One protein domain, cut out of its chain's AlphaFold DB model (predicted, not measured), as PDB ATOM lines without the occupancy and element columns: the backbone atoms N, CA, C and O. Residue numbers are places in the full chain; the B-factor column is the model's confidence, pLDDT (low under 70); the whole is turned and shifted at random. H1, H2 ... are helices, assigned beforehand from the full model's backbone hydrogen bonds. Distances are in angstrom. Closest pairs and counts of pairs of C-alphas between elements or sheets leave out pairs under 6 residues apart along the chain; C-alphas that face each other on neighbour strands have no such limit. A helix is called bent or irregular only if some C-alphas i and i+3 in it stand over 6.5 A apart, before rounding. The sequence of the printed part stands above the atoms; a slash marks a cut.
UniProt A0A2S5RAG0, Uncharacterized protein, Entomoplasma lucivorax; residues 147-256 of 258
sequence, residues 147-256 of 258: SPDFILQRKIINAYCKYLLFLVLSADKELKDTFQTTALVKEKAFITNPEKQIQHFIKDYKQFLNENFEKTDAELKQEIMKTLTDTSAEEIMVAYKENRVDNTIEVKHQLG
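Overview. This is residues 147 to 256 of the 258 residues of an uncharacterized protein of Entomoplasma lucivorax (UniProt A0A2S5RAG0). A long helix, H1, runs through the middle, and shorter helices wrap round it, mostly crossed: the hairpin H3 and H4, then H2, and sharply bent H5, whose two arms both pack on H1. The printed part has 110 residues with five named helices, H1 to H5 in order, and no named strand; the class is all helix. It is compact, radius of gyration of the C-alphas 13.4 A, and rounded, spanning 38 by 29 by 24 A.

Along the chain. Find C-alpha 148 at (-14.735, -16.965, 60.449); from there H1, residues 148 to 171, runs 35.1 A. Next come H2, residues 178 to 189, 16.2 A; H3, residues 194 to 207, 19.7 A, irregular, with C-alphas 203 and 206 8.1 A apart; and H4, residues 217 to 230, 19.9 A. H5, residues 233 to 254, was assigned as one helix by its hydrogen bonds but is bent, C-alphas 242 and 245 being 8.3 A apart: arm H5a, residues 233 to 242, spans 14.3 A, and H5b, residues 245 to 254, 14.4 A, ending at C-alpha 254 (9.434, -24.564, 49.188).

Arrangement. Start at the hub, H1. Its residues 153 to 157 touch H4, about perpendicular at 82 degrees; the closest C-alphas, of Gln 153 and Thr 227, are 6.1 A apart. Its residues 157 to 161 touch H5a, closest at C-alphas of Cys 161 and Tyr 240, 5.5 A. Helices H3 and H4 form a hairpin, closest at C-alphas of Ile 202 and Lys 221, 6.3 A. Every O i to N i+4 pair is within hydrogen-bond range in H1, H2, H4, H5a and H5b; H3 has 7 of 10.

Size, cuts and confidence. The farthest C-alphas, of Ser 147 and Glu 174, are 40.1 A apart. The printed part has no cut and no long link. Look for pLDDT under 70 at residues 147 to 149, 192 and 212.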
ATOM      1  N   SER A 147     -15.056 -12.543  62.356       59.19
ATOM      2  CA  SER A 147     -15.935 -13.527  61.736       59.19
ATOM      3  C   SER A 147     -15.066 -14.608  61.077       59.19
ATOM      4  O   SER A 147     -14.007 -14.286  60.526       59.19
ATOM      5  N   PRO A 148     -15.477 -15.888  61.110       61.97
ATOM      6  CA  PRO A 148     -14.735 -16.965  60.449       61.97
ATOM      7  C   PRO A 148     -14.404 -16.646  58.981       61.97
ATOM      8  O   PRO A 148     -13.319 -16.975  58.501       61.97
ATOM      9  N   ASP A 149     -15.295 -15.915  58.305       63.50
ATOM     10  CA  ASP A 149     -15.107 -15.453  56.930       63.50
ATOM     11  C   ASP A 149     -13.966 -14.435  56.787       63.50
ATOM     12  O   ASP A 149     -13.182 -14.527  55.846       63.50
ATOM     13  N   PHE A 150     -13.801 -13.512  57.740       70.69
ATOM     14  CA  PHE A 150     -12.702 -12.540  57.716       70.69
ATOM     15  C   PHE A 150     -11.336 -13.220  57.898       70.69
ATOM     16  O   PHE A 150     -10.354 -12.869  57.238       70.69
ATOM     17  N   ILE A 151     -11.280 -14.247  58.752       77.38
ATOM     18  CA  ILE A 151     -10.073 -15.059  58.952       77.38
ATOM     19  C   ILE A 151      -9.713 -15.793  57.655       77.38
ATOM     20  O   ILE A 151      -8.549 -15.787  57.245       77.38
ATOM     21  N   LEU A 152     -10.701 -16.402  56.996       82.25
ATOM     22  CA  LEU A 152     -10.510 -17.103  55.727       82.25
ATOM     23  C   LEU A 152     -10.018 -16.153  54.626       82.25
ATOM     24  O   LEU A 152      -9.019 -16.454  53.971       82.25
ATOM     25  N   GLN A 153     -10.644 -14.985  54.470       83.31
ATOM     26  CA  GLN A 153     -10.236 -13.977  53.486       83.31
ATOM     27  C   GLN A 153      -8.782 -13.545  53.683       83.31
ATOM     28  O   GLN A 153      -7.987 -13.562  52.741       83.31
ATOM     29  N   ARG A 154      -8.383 -13.250  54.924       82.56
ATOM     30  CA  ARG A 154      -6.999 -12.871  55.239       82.56
ATOM     31  C   ARG A 154      -6.000 -13.978  54.897       82.56
ATOM     32  O   ARG A 154      -4.895 -13.692  54.430       82.56
ATOM     33  N   LYS A 155      -6.378 -15.242  55.104       87.12
ATOM     34  CA  LYS A 155      -5.544 -16.400  54.747       87.12
ATOM     35  C   LYS A 155      -5.435 -16.593  53.240       87.12
ATOM     36  O   LYS A 155      -4.337 -16.871  52.764       87.12
ATOM     37  N   ILE A 156      -6.520 -16.378  52.499       89.50
ATOM     38  CA  ILE A 156      -6.525 -16.382  51.031       89.50
ATOM     39  C   ILE A 156      -5.592 -15.292  50.490       89.50
ATOM     40  O   ILE A 156      -4.719 -15.594  49.678       89.50
ATOM     41  N   ILE A 157      -5.715 -14.053  50.983       89.75
ATOM     42  CA  ILE A 157      -4.857 -12.932  50.566       89.75
ATOM     43  C   ILE A 157      -3.389 -13.256  50.856       89.75
ATOM     44  O   ILE A 157      -2.531 -13.097  49.990       89.75
ATOM     45  N   ASN A 158      -3.081 -13.779  52.047       90.19
ATOM     46  CA  ASN A 158      -1.703 -14.131  52.384       90.19
ATOM     47  C   ASN A 158      -1.157 -15.288  51.524       90.19
ATOM     48  O   ASN A 158      -0.000 -15.251  51.108       90.19
ATOM     49  N   ALA A 159      -1.977 -16.298  51.222       92.38
ATOM     50  CA  ALA A 159      -1.601 -17.380  50.312       92.38
ATOM     51  C   ALA A 159      -1.328 -16.850  48.894       92.38
ATOM     52  O   ALA A 159      -0.354 -17.261  48.262       92.38
ATOM     53  N   TYR A 160      -2.115 -15.876  48.431       93.81
ATOM     54  CA  TYR A 160      -1.870 -15.208  47.156       93.81
ATOM     55  C   TYR A 160      -0.564 -14.400  47.171       93.81
ATOM     56  O   TYR A 160       0.235 -14.512  46.244       93.81
ATOM     57  N   CYS A 161      -0.256 -13.680  48.255       92.75
ATOM     58  CA  CYS A 161       1.035 -12.999  48.420       92.75
ATOM     59  C   CYS A 161       2.229 -13.967  48.340       92.75
ATOM     60  O   CYS A 161       3.249 -13.638  47.729       92.75
ATOM     61  N   LYS A 162       2.113 -15.167  48.930       93.44
ATOM     62  CA  LYS A 162       3.138 -16.223  48.814       93.44
ATOM     63  C   LYS A 162       3.284 -16.706  47.377       93.44
ATOM     64  O   LYS A 162       4.407 -16.861  46.912       93.44
ATOM     65  N   TYR A 163       2.175 -16.884  46.665       94.25
ATOM     66  CA  TYR A 163       2.190 -17.246  45.249       94.25
ATOM     67  C   TYR A 163       2.885 -16.182  44.384       94.25
ATOM     68  O   TYR A 163       3.749 -16.519  43.578       94.25
ATOM     69  N   LEU A 164       2.598 -14.892  44.587       92.81
ATOM     70  CA  LEU A 164       3.291 -13.814  43.866       92.81
ATOM     71  C   LEU A 164       4.801 -13.836  44.121       92.81
ATOM     72  O   LEU A 164       5.596 -13.719  43.189       92.81
ATOM     73  N   LEU A 165       5.198 -14.033  45.378       92.50
ATOM     74  CA  LEU A 165       6.602 -14.156  45.754       92.50
ATOM     75  C   LEU A 165       7.258 -15.405  45.149       92.50
ATOM     76  O   LEU A 165       8.401 -15.342  44.701       92.50
ATOM     77  N   PHE A 166       6.528 -16.518  45.096       93.06
ATOM     78  CA  PHE A 166       6.967 -17.748  44.448       93.06
ATOM     79  C   PHE A 166       7.230 -17.529  42.959       93.06
ATOM     80  O   PHE A 166       8.265 -17.970  42.470       93.06
ATOM     81  N   LEU A 167       6.367 -16.799  42.245       90.81
ATOM     82  CA  LEU A 167       6.598 -16.471  40.834       90.81
ATOM     83  C   LEU A 167       7.880 -15.651  40.628       90.81
ATOM     84  O   LEU A 167       8.605 -15.893  39.666       90.81
ATOM     85  N   VAL A 168       8.165 -14.703  41.525       92.00
ATOM     86  CA  VAL A 168       9.382 -13.876  41.463       92.00
ATOM     87  C   VAL A 168      10.631 -14.718  41.727       92.00
ATOM     88  O   VAL A 168      11.542 -14.732  40.903       92.00
ATOM     89  N   LEU A 169      10.658 -15.477  42.825       90.25
ATOM     90  CA  LEU A 169      11.827 -16.276  43.217       90.25
ATOM     91  C   LEU A 169      12.028 -17.534  42.359       90.25
ATOM     92  O   LEU A 169      13.124 -18.085  42.319       90.25
ATOM     93  N   SER A 170      10.989 -18.004  41.667       88.62
ATOM     94  CA  SER A 170      11.123 -19.084  40.680       88.62
ATOM     95  C   SER A 170      11.766 -18.598  39.385       88.62
ATOM     96  O   SER A 170      12.451 -19.381  38.730       88.62
ATOM     97  N   ALA A 171      11.539 -17.334  39.013       87.94
ATOM     98  CA  ALA A 171      12.156 -16.720  37.840       87.94
ATOM     99  C   ALA A 171      13.634 -16.385  38.090       87.94
ATOM    100  O   ALA A 171      14.455 -16.584  37.200       87.94
ATOM    101  N   ASP A 172      13.968 -15.934  39.303       86.50
ATOM    102  CA  ASP A 172      15.343 -15.679  39.731       86.50
ATOM    103  C   ASP A 172      15.574 -16.170  41.170       86.50
ATOM    104  O   ASP A 172      15.161 -15.545  42.152       86.50
ATOM    105  N   LYS A 173      16.254 -17.316  41.289       80.50
ATOM    106  CA  LYS A 173      16.529 -17.976  42.575       80.50
ATOM    107  C   LYS A 173      17.660 -17.316  43.364       80.50
ATOM    108  O   LYS A 173      17.763 -17.546  44.571       80.50
ATOM    109  N   GLU A 174      18.509 -16.525  42.710       78.75
ATOM    110  CA  GLU A 174      19.660 -15.874  43.349       78.75
ATOM    111  C   GLU A 174      19.312 -14.496  43.918       78.75
ATOM    112  O   GLU A 174      20.130 -13.888  44.618       78.75
ATOM    113  N   LEU A 175      18.078 -14.033  43.699       76.00
ATOM    114  CA  LEU A 175      17.581 -12.756  44.185       76.00
ATOM    115  C   LEU A 175      17.622 -12.685  45.725       76.00
ATOM    116  O   LEU A 175      16.828 -13.292  46.459       76.00
ATOM    117  N   LYS A 176      18.595 -11.924  46.235       73.75
ATOM    118  CA  LYS A 176      18.810 -11.678  47.673       73.75
ATOM    119  C   LYS A 176      18.301 -10.311  48.118       73.75
ATOM    120  O   LYS A 176      17.974 -10.145  49.294       73.75
ATOM    121  N   ASP A 177      18.218  -9.354  47.197       80.62
ATOM    122  CA  ASP A 177      17.797  -7.990  47.491       80.62
ATOM    123  C   ASP A 177      16.281  -7.930  47.746       80.62
ATOM    124  O   ASP A 177      15.442  -8.272  46.905       80.62
ATOM    125  N   THR A 178      15.926  -7.478  48.947       78.69
ATOM    126  CA  THR A 178      14.537  -7.396  49.408       78.69
ATOM    127  C   THR A 178      13.755  -6.278  48.708       78.69
ATOM    128  O   THR A 178      12.545  -6.423  48.505       78.69
ATOM    129  N   PHE A 179      14.411  -5.185  48.313       80.56
ATOM    130  CA  PHE A 179      13.785  -4.092  47.567       80.56
ATOM    131  C   PHE A 179      13.463  -4.524  46.146       80.56
ATOM    132  O   PHE A 179      12.322  -4.362  45.713       80.56
ATOM    133  N   GLN A 180      14.423  -5.154  45.467       82.81
ATOM    134  CA  GLN A 180      14.207  -5.693  44.123       82.81
ATOM    135  C   GLN A 180      13.097  -6.748  44.127       82.81
ATOM    136  O   GLN A 180      12.167  -6.675  43.328       82.81
ATOM    137  N   THR A 181      13.108  -7.658  45.108       85.75
ATOM    138  CA  THR A 181      12.029  -8.644  45.282       85.75
ATOM    139  C   THR A 181      10.668  -7.966  45.471       85.75
ATOM    140  O   THR A 181       9.688  -8.347  44.837       85.75
ATOM    141  N   THR A 182      10.595  -6.936  46.319       87.12
ATOM    142  CA  THR A 182       9.342  -6.210  46.588       87.12
ATOM    143  C   THR A 182       8.842  -5.465  45.347       87.12
ATOM    144  O   THR A 182       7.635  -5.433  45.109       87.12
ATOM    145  N   ALA A 183       9.744  -4.882  44.553       87.25
ATOM    146  CA  ALA A 183       9.403  -4.215  43.300       87.25
ATOM    147  C   ALA A 183       8.829  -5.205  42.278       87.25
ATOM    148  O   ALA A 183       7.751  -4.967  41.741       87.25
ATOM    149  N   LEU A 184       9.470  -6.362  42.103       88.56
ATOM    150  CA  LEU A 184       8.994  -7.411  41.199       88.56
ATOM    151  C   LEU A 184       7.655  -8.011  41.656       88.56
ATOM    152  O   LEU A 184       6.773  -8.253  40.836       88.56
ATOM    153  N   VAL A 185       7.449  -8.207  42.966       89.81
ATOM    154  CA  VAL A 185       6.141  -8.638  43.498       89.81
ATOM    155  C   VAL A 185       5.073  -7.579  43.226       89.81
ATOM    156  O   VAL A 185       3.962  -7.931  42.832       89.81
ATOM    157  N   LYS A 186       5.409  -6.292  43.373       88.44
ATOM    158  CA  LYS A 186       4.509  -5.190  43.021       88.44
ATOM    159  C   LYS A 186       4.140  -5.249  41.540       88.44
ATOM    160  O   LYS A 186       2.962  -5.240  41.220       88.44
ATOM    161  N   GLU A 187       5.099  -5.399  40.636       88.69
ATOM    162  CA  GLU A 187       4.796  -5.545  39.205       88.69
ATOM    163  C   GLU A 187       3.845  -6.715  38.928       88.69
ATOM    164  O   GLU A 187       2.910  -6.571  38.144       88.69
ATOM    165  N   LYS A 188       4.023  -7.848  39.621       87.56
ATOM    166  CA  LYS A 188       3.122  -9.005  39.519       87.56
ATOM    167  C   LYS A 188       1.737  -8.770  40.130       87.56
ATOM    168  O   LYS A 188       0.800  -9.428  39.694       87.56
ATOM    169  N   ALA A 189       1.592  -7.899  41.126       84.56
ATOM    170  CA  ALA A 189       0.299  -7.569  41.732       84.56
ATOM    171  C   ALA A 189      -0.522  -6.592  40.870       84.56
ATOM    172  O   ALA A 189      -1.746  -6.658  40.868       84.56
ATOM    173  N   PHE A 190       0.148  -5.715  40.116       83.38
ATOM    174  CA  PHE A 190      -0.465  -4.670  39.284       83.38
ATOM    175  C   PHE A 190      -0.591  -5.071  37.795       83.38
ATOM    176  O   PHE A 190      -0.654  -4.210  36.916       83.38
ATOM    177  N   ILE A 191      -0.611  -6.373  37.484       80.25
ATOM    178  CA  ILE A 191      -0.728  -6.865  36.102       80.25
ATOM    179  C   ILE A 191      -2.064  -6.429  35.482       80.25
ATOM    180  O   ILE A 191      -3.118  -6.514  36.101       80.25
ATOM    181  N   THR A 192      -2.026  -6.036  34.204       64.88
ATOM    182  CA  THR A 192      -3.173  -5.539  33.417       64.88
ATOM    183  C   THR A 192      -4.332  -6.544  33.282       64.88
ATOM    184  O   THR A 192      -5.439  -6.165  32.921       64.88
ATOM    185  N   ASN A 193      -4.093  -7.831  33.552       76.06
ATOM    186  CA  ASN A 193      -5.099  -8.896  33.555       76.06
ATOM    187  C   ASN A 193      -4.993  -9.755  34.837       76.06
ATOM    188  O   ASN A 193      -4.391 -10.836  34.803       76.06
ATOM    189  N   PRO A 194      -5.550  -9.281  35.967       79.50
ATOM    190  CA  PRO A 194      -5.468  -9.975  37.253       79.50
ATOM    191  C   PRO A 194      -6.268 -11.288  37.269       79.50
ATOM    192  O   PRO A 194      -5.851 -12.256  37.902       79.50
ATOM    193  N   GLU A 195      -7.365 -11.381  36.510       83.06
ATOM    194  CA  GLU A 195      -8.224 -12.573  36.477       83.06
ATOM    195  C   GLU A 195      -7.478 -13.830  36.023       83.06
ATOM    196  O   GLU A 195      -7.594 -14.884  36.653       83.06
ATOM    197  N   LYS A 196      -6.667 -13.740  34.961       85.19
ATOM    198  CA  LYS A 196      -5.870 -14.888  34.493       85.19
ATOM    199  C   LYS A 196      -4.904 -15.377  35.567       85.19
ATOM    200  O   LYS A 196      -4.713 -16.578  35.735       85.19
ATOM    201  N   GLN A 197      -4.297 -14.456  36.304       86.75
ATOM    202  CA  GLN A 197      -3.345 -14.789  37.355       86.75
ATOM    203  C   GLN A 197      -4.026 -15.433  38.564       86.75
ATOM    204  O   GLN A 197      -3.503 -16.413  39.097       86.75
ATOM    205  N   ILE A 198      -5.217 -14.953  38.934       90.00
ATOM    206  CA  ILE A 198      -6.065 -15.582  39.953       90.00
ATOM    207  C   ILE A 198      -6.475 -16.992  39.504       90.00
ATOM    208  O   ILE A 198      -6.380 -17.936  40.285       90.00
ATOM    209  N   GLN A 199      -6.839 -17.187  38.231       89.12
ATOM    210  CA  GLN A 199      -7.147 -18.518  37.692       89.12
ATOM    211  C   GLN A 199      -5.947 -19.473  37.738       89.12
ATOM    212  O   GLN A 199      -6.126 -20.662  37.999       89.12
ATOM    213  N   HIS A 200      -4.731 -18.977  37.499       90.12
ATOM    214  CA  HIS A 200      -3.518 -19.773  37.682       90.12
ATOM    215  C   HIS A 200      -3.303 -20.133  39.153       90.12
ATOM    216  O   HIS A 200      -3.095 -21.303  39.461       90.12
ATOM    217  N   PHE A 201      -3.460 -19.171  40.066       92.38
ATOM    218  CA  PHE A 201      -3.379 -19.435  41.500       92.38
ATOM    219  C   PHE A 201      -4.399 -20.488  41.956       92.38
ATOM    220  O   PHE A 201      -4.047 -21.396  42.698       92.38
ATOM    221  N   ILE A 202      -5.638 -20.440  41.457       91.88
ATOM    222  CA  ILE A 202      -6.706 -21.407  41.769       91.88
ATOM    223  C   ILE A 202      -6.350 -22.853  41.372       91.88
ATOM    224  O   ILE A 202      -6.918 -23.793  41.931       91.88
ATOM    225  N   LYS A 203      -5.422 -23.075  40.433       89.06
ATOM    226  CA  LYS A 203      -4.963 -24.434  40.094       89.06
ATOM    227  C   LYS A 203      -4.044 -25.006  41.170       89.06
ATOM    228  O   LYS A 203      -4.185 -26.175  41.521       89.06
ATOM    229  N   ASP A 204      -3.207 -24.152  41.753       87.25
ATOM    230  CA  ASP A 204      -2.112 -24.554  42.640       87.25
ATOM    231  C   ASP A 204      -2.301 -24.058  44.088       87.25
ATOM    232  O   ASP A 204      -1.410 -24.182  44.926       87.25
ATOM    233  N   TYR A 205      -3.479 -23.517  44.423       88.75
ATOM    234  CA  TYR A 205      -3.726 -22.820  45.691       88.75
ATOM    235  C   TYR A 205      -3.436 -23.682  46.928       88.75
ATOM    236  O   TYR A 205      -3.007 -23.158  47.954       88.75
ATOM    237  N   LYS A 206      -3.617 -25.007  46.828       88.19
ATOM    238  CA  LYS A 206      -3.347 -25.967  47.911       88.19
ATOM    239  C   LYS A 206      -1.885 -26.001  48.342       88.19
ATOM    240  O   LYS A 206      -1.622 -26.411  49.458       88.19
ATOM    241  N   GLN A 207      -0.950 -25.570  47.495       86.00
ATOM    242  CA  GLN A 207       0.466 -25.458  47.858       86.00
ATOM    243  C   GLN A 207       0.729 -24.286  48.822       86.00
ATOM    244  O   GLN A 207       1.711 -24.285  49.568       86.00
ATOM    245  N   PHE A 208      -0.139 -23.272  48.798       87.50
ATOM    246  CA  PHE A 208       0.028 -22.021  49.542       87.50
ATOM    247  C   PHE A 208      -0.991 -21.870  50.680       87.50
ATOM    248  O   PHE A 208      -0.732 -21.152  51.650       87.50
ATOM    249  N   LEU A 209      -2.127 -22.565  50.579       88.00
ATOM    250  CA  LEU A 209      -3.227 -22.577  51.535       88.00
ATOM    251  C   LEU A 209      -3.422 -24.001  52.090       88.00
ATOM    252  O   LEU A 209      -4.300 -24.739  51.656       88.00
ATOM    253  N   ASN A 210      -2.588 -24.375  53.065       72.62
ATOM    254  CA  ASN A 210      -2.518 -25.732  53.639       72.62
ATOM    255  C   ASN A 210      -3.580 -26.032  54.712       72.62
ATOM    256  O   ASN A 210      -3.482 -27.033  55.420       72.62
ATOM    257  N   GLU A 211      -4.552 -25.148  54.906       74.62
ATOM    258  CA  GLU A 211      -5.508 -25.285  55.996       74.62
ATOM    259  C   GLU A 211      -6.790 -25.994  55.563       74.62
ATOM    260  O   GLU A 211      -7.383 -25.675  54.532       74.62
ATOM    261  N   ASN A 212      -7.241 -26.931  56.400       67.25
ATOM    262  CA  ASN A 212      -8.532 -27.585  56.244       67.25
ATOM    263  C   ASN A 212      -9.635 -26.647  56.736       67.25
ATOM    264  O   ASN A 212      -9.954 -26.612  57.924       67.25
ATOM    265  N   PHE A 213     -10.208 -25.887  55.811       74.06
ATOM    266  CA  PHE A 213     -11.472 -25.201  56.045       74.06
ATOM    267  C   PHE A 213     -12.619 -26.209  55.919       74.06
ATOM    268  O   PHE A 213     -12.547 -27.123  55.101       74.06
ATOM    269  N   GLU A 214     -13.693 -26.034  56.690       77.06
ATOM    270  CA  GLU A 214     -14.940 -26.813  56.576       77.06
ATOM    271  C   GLU A 214     -15.725 -26.444  55.295       77.06
ATOM    272  O   GLU A 214     -16.927 -26.197  55.327       77.06
ATOM    273  N   LYS A 215     -15.031 -26.341  54.155       79.12
ATOM    274  CA  LYS A 215     -15.563 -26.020  52.826       79.12
ATOM    275  C   LYS A 215     -15.082 -27.066  51.825       79.12
ATOM    276  O   LYS A 215     -13.963 -27.576  51.922       79.12
ATOM    277  N   THR A 216     -15.909 -27.369  50.835       84.81
ATOM    278  CA  THR A 216     -15.514 -28.214  49.702       84.81
ATOM    279  C   THR A 216     -14.488 -27.501  48.812       84.81
ATOM    280  O   THR A 216     -14.363 -26.276  48.818       84.81
ATOM    281  N   ASP A 217     -13.762 -28.267  47.994       85.19
ATOM    282  CA  ASP A 217     -12.792 -27.731  47.025       85.19
ATOM    283  C   ASP A 217     -13.429 -26.699  46.076       85.19
ATOM    284  O   ASP A 217     -12.842 -25.657  45.800       85.19
ATOM    285  N   ALA A 218     -14.658 -26.958  45.620       85.69
ATOM    286  CA  ALA A 218     -15.386 -26.063  44.725       85.69
ATOM    287  C   ALA A 218     -15.779 -24.743  45.412       85.69
ATOM    288  O   ALA A 218     -15.568 -23.672  44.842       85.69
ATOM    289  N   GLU A 219     -16.292 -24.810  46.642       86.56
ATOM    290  CA  GLU A 219     -16.651 -23.627  47.439       86.56
ATOM    291  C   GLU A 219     -15.418 -22.782  47.767       86.56
ATOM    292  O   GLU A 219     -15.453 -21.557  47.666       86.56
ATOM    293  N   LEU A 220     -14.297 -23.425  48.100       87.50
ATOM    294  CA  LEU A 220     -13.056 -22.724  48.408       87.50
ATOM    295  C   LEU A 220     -12.499 -21.990  47.180       87.50
ATOM    296  O   LEU A 220     -12.041 -20.859  47.305       87.50
ATOM    297  N   LYS A 221     -12.597 -22.578  45.982       90.00
ATOM    298  CA  LYS A 221     -12.218 -21.908  44.725       90.00
ATOM    299  C   LYS A 221     -13.087 -20.690  44.426       90.00
ATOM    300  O   LYS A 221     -12.558 -19.665  43.998       90.00
ATOM    301  N   GLN A 222     -14.396 -20.787  44.659       88.25
ATOM    302  CA  GLN A 222     -15.308 -19.649  44.516       88.25
ATOM    303  C   GLN A 222     -14.976 -18.540  45.519       88.25
ATOM    304  O   GLN A 222     -14.916 -17.374  45.136       88.25
ATOM    305  N   GLU A 223     -14.685 -18.896  46.772       88.25
ATOM    306  CA  GLU A 223     -14.287 -17.935  47.805       88.25
ATOM    307  C   GLU A 223     -12.955 -17.256  47.476       88.25
ATOM    308  O   GLU A 223     -12.827 -16.046  47.649       88.25
ATOM    309  N   ILE A 224     -11.973 -18.008  46.963       91.62
ATOM    310  CA  ILE A 224     -10.690 -17.459  46.505       91.62
ATOM    311  C   ILE A 224     -10.921 -16.452  45.384       91.62
ATOM    312  O   ILE A 224     -10.409 -15.337  45.454       91.62
ATOM    313  N   MET A 225     -11.711 -16.830  44.377       91.19
ATOM    314  CA  MET A 225     -12.020 -15.958  43.248       91.19
ATOM    315  C   MET A 225     -12.693 -14.670  43.721       91.19
ATOM    316  O   MET A 225     -12.242 -13.583  43.373       91.19
ATOM    317  N   LYS A 226     -13.725 -14.790  44.560       90.56
ATOM    318  CA  LYS A 226     -14.449 -13.650  45.124       90.56
ATOM    319  C   LYS A 226     -13.520 -12.746  45.934       90.56
ATOM    320  O   LYS A 226     -13.386 -11.573  45.615       90.56
ATOM    321  N   THR A 227     -12.813 -13.313  46.912       88.94
ATOM    322  CA  THR A 227     -11.906 -12.564  47.794       88.94
ATOM    323  C   THR A 227     -10.860 -11.794  46.994       88.94
ATOM    324  O   THR A 227     -10.656 -10.612  47.240       88.94
ATOM    325  N   LEU A 228     -10.199 -12.440  46.029       89.62
ATOM    326  CA  LEU A 228      -9.123 -11.807  45.262       89.62
ATOM    327  C   LEU A 228      -9.629 -10.835  44.190       89.62
ATOM    328  O   LEU A 228      -8.877  -9.950  43.803       89.62
ATOM    329  N   THR A 229     -10.875 -10.973  43.729       88.19
ATOM    330  CA  THR A 229     -11.510  -9.988  42.834       88.19
ATOM    331  C   THR A 229     -11.935  -8.738  43.604       88.19
ATOM    332  O   THR A 229     -11.810  -7.628  43.095       88.19
ATOM    333  N   ASP A 230     -12.387  -8.918  44.848       84.62
ATOM    334  CA  ASP A 230     -12.825  -7.836  45.733       84.62
ATOM    335  C   ASP A 230     -11.648  -7.113  46.422       84.62
ATOM    336  O   ASP A 230     -11.843  -6.053  47.014       84.62
ATOM    337  N   THR A 231     -10.431  -7.669  46.357       84.62
ATOM    338  CA  THR A 231      -9.224  -7.091  46.973       84.62
ATOM    339  C   THR A 231      -8.412  -6.310  45.943       84.62
ATOM    340  O   THR A 231      -8.019  -6.840  44.902       84.62
ATOM    341  N   SER A 232      -8.086  -5.059  46.258       85.38
ATOM    342  CA  SER A 232      -7.239  -4.215  45.410       85.38
ATOM    343  C   SER A 232      -5.767  -4.656  45.415       85.38
ATOM    344  O   SER A 232      -5.259  -5.241  46.377       85.38
ATOM    345  N   ALA A 233      -5.032  -4.328  44.347       84.62
ATOM    346  CA  ALA A 233      -3.588  -4.569  44.277       84.62
ATOM    347  C   ALA A 233      -2.829  -3.835  45.400       84.62
ATOM    348  O   ALA A 233      -1.843  -4.351  45.936       84.62
ATOM    349  N   GLU A 234      -3.308  -2.660  45.805       82.00
ATOM    350  CA  GLU A 234      -2.798  -1.904  46.945       82.00
ATOM    351  C   GLU A 234      -2.938  -2.688  48.255       82.00
ATOM    352  O   GLU A 234      -1.962  -2.805  49.001       82.00
ATOM    353  N   GLU A 235      -4.110  -3.266  48.524       78.94
ATOM    354  CA  GLU A 235      -4.365  -4.078  49.722       78.94
ATOM    355  C   GLU A 235      -3.520  -5.356  49.742       78.94
ATOM    356  O   GLU A 235      -2.945  -5.700  50.779       78.94
ATOM    357  N   ILE A 236      -3.352  -6.011  48.589       85.00
ATOM    358  CA  ILE A 236      -2.442  -7.158  48.436       85.00
ATOM    359  C   ILE A 236      -1.011  -6.747  48.800       85.00
ATOM    360  O   ILE A 236      -0.329  -7.452  49.547       85.00
ATOM    361  N   MET A 237      -0.550  -5.582  48.336       88.25
ATOM    362  CA  MET A 237       0.795  -5.100  48.652       88.25
ATOM    363  C   MET A 237       0.966  -4.686  50.113       88.25
ATOM    364  O   MET A 237       2.056  -4.870  50.664       88.25
ATOM    365  N   VAL A 238      -0.074  -4.156  50.759       81.69
ATOM    366  CA  VAL A 238      -0.067  -3.913  52.210       81.69
ATOM    367  C   VAL A 238       0.090  -5.242  52.951       81.69
ATOM    368  O   VAL A 238       1.030  -5.393  53.733       81.69
ATOM    369  N   ALA A 239      -0.736  -6.240  52.629       80.88
ATOM    370  CA  ALA A 239      -0.672  -7.564  53.249       80.88
ATOM    371  C   ALA A 239       0.671  -8.277  52.999       80.88
ATOM    372  O   ALA A 239       1.215  -8.926  53.900       80.88
ATOM    373  N   TYR A 240       1.239  -8.135  51.797       86.38
ATOM    374  CA  TYR A 240       2.575  -8.635  51.471       86.38
ATOM    375  C   TYR A 240       3.645  -7.984  52.351       86.38
ATOM    376  O   TYR A 240       4.465  -8.698  52.925       86.38
ATOM    377  N   LYS A 241       3.638  -6.652  52.493       83.50
ATOM    378  CA  LYS A 241       4.623  -5.928  53.317       83.50
ATOM    379  C   LYS A 241       4.545  -6.337  54.787       83.50
ATOM    380  O   LYS A 241       5.590  -6.520  55.406       83.50
ATOM    381  N   GLU A 242       3.339  -6.533  55.319       80.19
ATOM    382  CA  GLU A 242       3.127  -6.988  56.700       80.19
ATOM    383  C   GLU A 242       3.713  -8.382  56.965       80.19
ATOM    384  O   GLU A 242       4.268  -8.622  58.036       80.19
ATOM    385  N   ASN A 243       3.633  -9.293  55.986       79.69
ATOM    386  CA  ASN A 243       4.031 -10.701  56.140       79.69
ATOM    387  C   ASN A 243       5.305 -11.073  55.360       79.69
ATOM    388  O   ASN A 243       5.643 -12.252  55.244       79.69
ATOM    389  N   ARG A 244       6.036 -10.085  54.826       80.94
ATOM    390  CA  ARG A 244       7.134 -10.280  53.861       80.94
ATOM    391  C   ARG A 244       8.186 -11.272  54.344       80.94
ATOM    392  O   ARG A 244       8.614 -12.131  53.578       80.94
ATOM    393  N   VAL A 245       8.619 -11.141  55.597       81.12
ATOM    394  CA  VAL A 245       9.690 -11.973  56.172       81.12
ATOM    395  C   VAL A 245       9.254 -13.432  56.271       81.12
ATOM    396  O   VAL A 245       9.962 -14.307  55.779       81.12
ATOM    397  N   ASP A 246       8.085 -13.683  56.861       81.81
ATOM    398  CA  ASP A 246       7.555 -15.035  57.049       81.81
ATOM    399  C   ASP A 246       7.265 -15.689  55.679       81.81
ATOM    400  O   ASP A 246       7.724 -16.802  55.421       81.81
ATOM    401  N   ASN A 247       6.650 -14.953  54.744       86.31
ATOM    402  CA  ASN A 247       6.400 -15.433  53.379       86.31
ATOM    403  C   ASN A 247       7.699 -15.750  52.617       86.31
ATOM    404  O   ASN A 247       7.766 -16.754  51.914       86.31
ATOM    405  N   THR A 248       8.747 -14.934  52.771       85.50
ATOM    406  CA  THR A 248      10.043 -15.169  52.108       85.50
ATOM    407  C   THR A 248      10.719 -16.434  52.613       85.50
ATOM    408  O   THR A 248      11.279 -17.179  51.814       85.50
ATOM    409  N   ILE A 249      10.666 -16.696  53.921       83.06
ATOM    410  CA  ILE A 249      11.240 -17.915  54.501       83.06
ATOM    411  C   ILE A 249      10.506 -19.147  53.966       83.06
ATOM    412  O   ILE A 249      11.149 -20.072  53.475       83.06
ATOM    413  N   GLU A 250       9.173 -19.145  54.024       84.69
ATOM    414  CA  GLU A 250       8.370 -20.285  53.574       84.69
ATOM    415  C   GLU A 250       8.553 -20.572  52.080       84.69
ATOM    416  O   GLU A 250       8.788 -21.718  51.701       84.69
ATOM    417  N   VAL A 251       8.514 -19.542  51.230       87.56
ATOM    418  CA  VAL A 251       8.674 -19.710  49.778       87.56
ATOM    419  C   VAL A 251      10.090 -20.173  49.421       87.56
ATOM    420  O   VAL A 251      10.246 -21.053  48.576       87.56
ATOM    421  N   LYS A 252      11.136 -19.650  50.078       84.56
ATOM    422  CA  LYS A 252      12.517 -20.117  49.846       84.56
ATOM    423  C   LYS A 252      12.709 -21.578  50.241       84.56
ATOM    424  O   LYS A 252      13.372 -22.306  49.505       84.56
ATOM    425  N   HIS A 253      12.093 -22.008  51.341       84.69
ATOM    426  CA  HIS A 253      12.089 -23.411  51.750       84.69
ATOM    427  C   HIS A 253      11.340 -24.289  50.734       84.69
ATOM    428  O   HIS A 253      11.841 -25.337  50.337       84.69
ATOM    429  N   GLN A 254      10.171 -23.852  50.245       85.44
ATOM    430  CA  GLN A 254       9.434 -24.564  49.188       85.44
ATOM    431  C   GLN A 254      10.247 -24.705  47.890       85.44
ATOM    432  O   GLN A 254      10.134 -25.718  47.204       85.44
ATOM    433  N   LEU A 255      11.072 -23.708  47.556       84.44
ATOM    434  CA  LEU A 255      11.932 -23.709  46.370       84.44
ATOM    435  C   LEU A 255      13.284 -24.422  46.566       84.44
ATOM    436  O   LEU A 255      14.037 -24.541  45.596       84.44
ATOM    437  N   GLY A 256      13.607 -24.877  47.782       79.69
ATOM    438  CA  GLY A 256      14.892 -25.505  48.110       79.69
ATOM    439  C   GLY A 256      16.091 -24.553  48.028       79.69
ATOM    440  O   GLY A 256      17.208 -24.989  47.763       79.69
TER     441      GLY A 256